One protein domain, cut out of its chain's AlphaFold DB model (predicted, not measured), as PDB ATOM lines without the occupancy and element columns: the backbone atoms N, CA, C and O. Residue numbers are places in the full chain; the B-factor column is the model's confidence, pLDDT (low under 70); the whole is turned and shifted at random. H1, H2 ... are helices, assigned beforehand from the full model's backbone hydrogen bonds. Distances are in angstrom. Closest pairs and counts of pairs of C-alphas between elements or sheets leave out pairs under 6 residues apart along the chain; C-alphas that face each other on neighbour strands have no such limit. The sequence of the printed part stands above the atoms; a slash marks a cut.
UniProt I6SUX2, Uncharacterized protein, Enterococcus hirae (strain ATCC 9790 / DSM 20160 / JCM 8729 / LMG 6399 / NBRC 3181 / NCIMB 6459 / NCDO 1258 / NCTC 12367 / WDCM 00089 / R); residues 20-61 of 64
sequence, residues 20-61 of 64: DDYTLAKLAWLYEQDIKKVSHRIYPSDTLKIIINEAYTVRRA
ATOM      1  N   ASP A  20     -21.326 -57.674  70.035       96.81
ATOM      2  CA  ASP A  20     -22.573 -58.420  69.903       96.81
ATOM      3  C   ASP A  20     -22.832 -59.294  71.143       96.81
ATOM      4  O   ASP A  20     -21.915 -59.600  71.915       96.81
ATOM      5  N   ASP A  21     -24.083 -59.721  71.313       97.31
ATOM      6  CA  ASP A  21     -24.529 -60.489  72.481       97.31
ATOM      7  C   ASP A  21     -23.747 -61.793  72.666       97.31
ATOM      8  O   ASP A  21     -23.425 -62.187  73.789       97.31
ATOM      9  N   TYR A  22     -23.387 -62.455  71.566       97.69
ATOM     10  CA  TYR A  22     -22.640 -63.704  71.617       97.69
ATOM     11  C   TYR A  22     -21.193 -63.471  72.070       97.69
ATOM     12  O   TYR A  22     -20.664 -64.229  72.890       97.69
ATOM     13  N   THR A  23     -20.563 -62.388  71.616       96.19
ATOM     14  CA  THR A  23     -19.246 -61.965  72.110       96.19
ATOM     15  C   THR A  23     -19.293 -61.561  73.587       96.19
ATOM     16  O   THR A  23     -18.396 -61.937  74.348       96.19
ATOM     17  N   LEU A  24     -20.343 -60.861  74.028       95.94
ATOM     18  CA  LEU A  24     -20.538 -60.519  75.442       95.94
ATOM     19  C   LEU A  24     -20.705 -61.768  76.316       95.94
ATOM     20  O   LEU A  24     -20.078 -61.851  77.372       95.94
ATOM     21  N   ALA A  25     -21.471 -62.763  75.861       97.44
ATOM     22  CA  ALA A  25     -21.650 -64.026  76.574       97.44
ATOM     23  C   ALA A  25     -20.326 -64.792  76.737       97.44
ATOM     24  O   ALA A  25     -20.021 -65.288  77.823       97.44
ATOM     25  N   LYS A  26     -19.492 -64.834  75.689       97.44
ATOM     26  CA  LYS A  26     -18.146 -65.428  75.769       97.44
ATOM     27  C   LYS A  26     -17.250 -64.695  76.760       97.44
ATOM     28  O   LYS A  26     -16.566 -65.340  77.549       97.44
ATOM     29  N   LEU A  27     -17.251 -63.361  76.719       96.12
ATOM     30  CA  LEU A  27     -16.454 -62.552  77.638       96.12
ATOM     31  C   LEU A  27     -16.895 -62.765  79.091       96.12
ATOM     32  O   LEU A  27     -16.040 -62.905  79.961       96.12
ATOM     33  N   ALA A  28     -18.204 -62.835  79.343       96.69
ATOM     34  CA  ALA A  28     -18.751 -63.121  80.666       96.69
ATOM     35  C   ALA A  28     -18.303 -64.498  81.175       96.69
ATOM     36  O   ALA A  28     -17.787 -64.601  82.286       96.69
ATOM     37  N   TRP A  29     -18.406 -65.536  80.339       97.75
ATOM     38  CA  TRP A  29     -17.968 -66.883  80.711       97.75
ATOM     39  C   TRP A  29     -16.464 -66.956  81.014       97.75
ATOM     40  O   TRP A  29     -16.060 -67.599  81.985       97.75
ATOM     41  N   LEU A  30     -15.629 -66.283  80.210       97.06
ATOM     42  CA  LEU A  30     -14.181 -66.212  80.436       97.06
ATOM     43  C   LEU A  30     -13.854 -65.479  81.739       97.06
ATOM     44  O   LEU A  30     -13.070 -65.978  82.541       97.06
ATOM     45  N   TYR A  31     -14.516 -64.349  81.985       97.19
ATOM     46  CA  TYR A  31     -14.373 -63.588  83.222       97.19
ATOM     47  C   TYR A  31     -14.717 -64.436  84.456       97.19
ATOM     48  O   TYR A  31     -13.962 -64.444  85.425       97.19
ATOM     49  N   GLU A  32     -15.792 -65.230  84.407       97.19
ATOM     50  CA  GLU A  32     -16.125 -66.170  85.484       97.19
ATOM     51  C   GLU A  32     -15.033 -67.219  85.730       97.19
ATOM     52  O   GLU A  32     -14.821 -67.623  86.875       97.19
ATOM     53  N   GLN A  33     -14.334 -67.677  84.686       96.62
ATOM     54  CA  GLN A  33     -13.223 -68.614  84.865       96.62
ATOM     55  C   GLN A  33     -11.986 -67.926  85.442       96.62
ATOM     56  O   GLN A  33     -11.286 -68.530  86.254       96.62
ATOM     57  N   ASP A  34     -11.720 -66.681  85.054       94.75
ATOM     58  CA  ASP A  34     -10.579 -65.921  85.559       94.75
ATOM     59  C   ASP A  34     -10.753 -65.572  87.036       94.75
ATOM     60  O   ASP A  34      -9.813 -65.758  87.808       94.75
ATOM     61  N   ILE A  35     -11.961 -65.172  87.462       96.19
ATOM     62  CA  ILE A  35     -12.265 -64.876  88.875       96.19
ATOM     63  C   ILE A  35     -11.924 -66.068  89.772       96.19
ATOM     64  O   ILE A  35     -11.391 -65.885  90.860       96.19
ATOM     65  N   LYS A  36     -12.194 -67.298  89.319       95.19
ATOM     66  CA  LYS A  36     -11.901 -68.517  90.092       95.19
ATOM     67  C   LYS A  36     -10.402 -68.756  90.295       95.19
ATOM     68  O   LYS A  36     -10.031 -69.494  91.201       95.19
ATOM     69  N   LYS A  37      -9.549 -68.185  89.440       93.06
ATOM     70  CA  LYS A  37      -8.092 -68.397  89.448       93.06
ATOM     71  C   LYS A  37      -7.336 -67.310  90.207       93.06
ATOM     72  O   LYS A  37      -6.191 -67.535  90.594       93.06
ATOM     73  N   VAL A  38      -7.934 -66.134  90.388       93.19
ATOM     74  CA  VAL A  38      -7.275 -64.980  91.008       93.19
ATOM     75  C   VAL A  38      -7.717 -64.783  92.455       93.19
ATOM     76  O   VAL A  38      -8.883 -64.925  92.802       93.19
ATOM     77  N   SER A  39      -6.775 -64.405  93.317       92.56
ATOM     78  CA  SER A  39      -7.048 -64.044  94.717       92.56
ATOM     79  C   SER A  39      -7.447 -62.575  94.907       92.56
ATOM     80  O   SER A  39      -7.829 -62.173  96.003       92.56
ATOM     81  N   HIS A  40      -7.341 -61.760  93.855       92.50
ATOM     82  CA  HIS A  40      -7.624 -60.329  93.878       92.50
ATOM     83  C   HIS A  40      -8.787 -59.981  92.951       92.50
ATOM     84  O   HIS A  40      -9.132 -60.724  92.036       92.50
ATOM     85  N   ARG A  41      -9.389 -58.813  93.180       93.56
ATOM     86  CA  ARG A  41     -10.489 -58.323  92.352       93.56
ATOM     87  C   ARG A  41      -9.995 -57.989  90.945       93.56
ATOM     88  O   ARG A  41      -9.088 -57.177  90.792       93.56
ATOM     89  N   ILE A  42     -10.674 -58.547  89.951       96.12
ATOM     90  CA  ILE A  42     -10.497 -58.244  88.530       96.12
ATOM     91  C   ILE A  42     -11.816 -57.747  87.933       96.12
ATOM     92  O   ILE A  42     -12.882 -57.905  88.530       96.12
ATOM     93  N   TYR A  43     -11.741 -57.141  86.756       95.12
ATOM     94  CA  TYR A  43     -12.881 -56.658  85.983       95.12
ATOM     95  C   TYR A  43     -12.895 -57.312  84.593       95.12
ATOM     96  O   TYR A  43     -11.852 -57.760  84.117       95.12
ATOM     97  N   PRO A  44     -14.028 -57.300  83.867       93.81
ATOM     98  CA  PRO A  44     -14.085 -57.839  82.503       93.81
ATOM     99  C   PRO A  44     -13.050 -57.230  81.540       93.81
ATOM    100  O   PRO A  44     -12.603 -57.886  80.600       93.81
ATOM    101  N   SER A  45     -12.626 -55.982  81.779       93.69
ATOM    102  CA  SER A  45     -11.546 -55.341  81.020       93.69
ATOM    103  C   SER A  45     -10.188 -56.019  81.207       93.69
ATOM    104  O   SER A  45      -9.371 -55.985  80.289       93.69
ATOM    105  N   ASP A  46      -9.938 -56.618  82.373       96.06
ATOM    106  CA  ASP A  46      -8.696 -57.337  82.661       96.06
ATOM    107  C   ASP A  46      -8.662 -58.663  81.900       96.06
ATOM    108  O   ASP A  46      -7.689 -58.929  81.196       96.06
ATOM    109  N   THR A  47      -9.763 -59.423  81.917       96.31
ATOM    110  CA  THR A  47      -9.946 -60.612  81.065       96.31
ATOM    111  C   THR A  47      -9.753 -60.269  79.587       96.31
ATOM    112  O   THR A  47      -8.982 -60.923  78.887       96.31
ATOM    113  N   LEU A  48     -10.371 -59.185  79.102       95.38
ATOM    114  CA  LEU A  48     -10.190 -58.744  77.716       95.38
ATOM    115  C   LEU A  48      -8.721 -58.414  77.397       95.38
ATOM    116  O   LEU A  48      -8.229 -58.739  76.316       95.38
ATOM    117  N   LYS A  49      -8.000 -57.796  78.339       95.75
ATOM    118  CA  LYS A  49      -6.574 -57.482  78.195       95.75
ATOM    119  C   LYS A  49      -5.718 -58.748  78.105       95.75
ATOM    120  O   LYS A  49      -4.795 -58.774  77.295       95.75
ATOM    121  N   ILE A  50      -6.027 -59.780  78.890       94.81
ATOM    122  CA  ILE A  50      -5.355 -61.087  78.829       94.81
ATOM    123  C   ILE A  50      -5.526 -61.694  77.431       94.81
ATOM    124  O   ILE A  50      -4.528 -61.955  76.762       94.81
ATOM    125  N   ILE A  51      -6.769 -61.785  76.942       95.00
ATOM    126  CA  ILE A  51      -7.093 -62.339  75.615       95.00
ATOM    127  C   ILE A  51      -6.321 -61.610  74.504       95.00
ATOM    128  O   ILE A  51      -5.725 -62.235  73.625       95.00
ATOM    129  N   ILE A  52      -6.312 -60.271  74.537       95.31
ATOM    130  CA  ILE A  52      -5.612 -59.456  73.535       95.31
ATOM    131  C   ILE A  52      -4.097 -59.684  73.600       95.31
ATOM    132  O   ILE A  52      -3.457 -59.805  72.554       95.31
ATOM    133  N   ASN A  53      -3.518 -59.751  74.800       96.19
ATOM    134  CA  ASN A  53      -2.081 -59.953  74.979       96.19
ATOM    135  C   ASN A  53      -1.632 -61.333  74.492       96.19
ATOM    136  O   ASN A  53      -0.601 -61.436  73.824       96.19
ATOM    137  N   GLU A  54      -2.401 -62.380  74.786       94.06
ATOM    138  CA  GLU A  54      -2.132 -63.736  74.302       94.06
ATOM    139  C   GLU A  54      -2.200 -63.789  72.775       94.06
ATOM    140  O   GLU A  54      -1.243 -64.214  72.124       94.06
ATOM    141  N   ALA A  55      -3.277 -63.257  72.183       94.50
ATOM    142  CA  ALA A  55      -3.432 -63.193  70.734       94.50
ATOM    143  C   ALA A  55      -2.300 -62.399  70.064       94.50
ATOM    144  O   ALA A  55      -1.774 -62.823  69.032       94.50
ATOM    145  N   TYR A  56      -1.898 -61.266  70.646       94.69
ATOM    146  CA  TYR A  56      -0.762 -60.477  70.172       94.69
ATOM    147  C   TYR A  56       0.544 -61.273  70.243       94.69
ATOM    148  O   TYR A  56       1.297 -61.293  69.271       94.69
ATOM    149  N   THR A  57       0.798 -61.950  71.364       94.75
ATOM    150  CA  THR A  57       2.023 -62.723  71.598       94.75
ATOM    151  C   THR A  57       2.151 -63.860  70.594       94.75
ATOM    152  O   THR A  57       3.180 -63.970  69.931       94.75
ATOM    153  N   VAL A  58       1.081 -64.637  70.402       90.94
ATOM    154  CA  VAL A  58       1.029 -65.724  69.415       90.94
ATOM    155  C   VAL A  58       1.249 -65.173  68.005       90.94
ATOM    156  O   VAL A  58       2.169 -65.597  67.312       90.94
ATOM    157  N   ARG A  59       0.475 -64.165  67.580       93.38
ATOM    158  CA  ARG A  59       0.600 -63.594  66.224       93.38
ATOM    159  C   ARG A  59       1.969 -62.972  65.959       93.38
ATOM    160  O   ARG A  59       2.432 -62.983  64.825       93.38
ATOM    161  N   ARG A  60       2.607 -62.404  66.984       92.94
ATOM    162  CA  ARG A  60       3.952 -61.833  66.874       92.94
ATOM    163  C   ARG A  60       5.029 -62.914  66.803       92.94
ATOM    164  O   ARG A  60       6.003 -62.712  66.090       92.94
ATOM    165  N   ALA A  61       4.869 -64.013  67.539       90.25
ATOM    166  CA  ALA A  61       5.831 -65.111  67.571       90.25
ATOM    167  C   ALA A  61       5.810 -65.944  66.280       90.25
ATOM    168  O   ALA A  61       6.864 -66.331  65.790       90.25
TER     169      ALA A  61
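Overview. This is residues 20 to 61 of the 64 residues of an uncharacterized protein of Enterococcus hirae (strain ATCC 9790 / DSM 20160 / JCM 8729 / LMG 6399 / NBRC 3181 / NCIMB 6459 / NCDO 1258 / NCTC 12367 / WDCM 00089 / R) (UniProt I6SUX2). Two helices make an L: H2 begins beside H1 near Tyr 31 and heads off at about a right angle, so that residues 52 to 61 stick out as a free arm. The link between them folds back from the last residue of H1 to the first of H2, and its residues 36 to 41 also stick out. The printed part has 42 residues, with two named helices, H1 then H2, and no named strand; the class is all helix. It is only just loose, close to compact, with a radius of gyration of the C-alphas of 11.3 A, and flat, spanning 29 by 28 by 13 A.

Along the chain. H1, residues 21 to 35, begins at C-alpha 21 (-24.529, -60.489, 72.481) and is 20.9 A long from first to last C-alpha. H2, residues 44 to 61, is 25.9 A long and ends at C-alpha 61 (5.831, -65.111, 67.571).

Arrangement. H1 and H2 touch, H2 with residues 44 to 48 alone; the closest C-alphas, of Tyr 31 and Thr 47, are 5.8 A apart. Their lines are about perpendicular, at 86 degrees. In H1 and H2 every O i to N i+4 pair is within hydrogen-bond range.

Size, cuts and confidence. The C-alphas farthest apart, of Asp 21 and Ala 61, are 31.1 A apart. The printed part has no cut, and the link from H1 to H2 is short. The mean pLDDT of the printed part is 95.2; no printed residue is under 70.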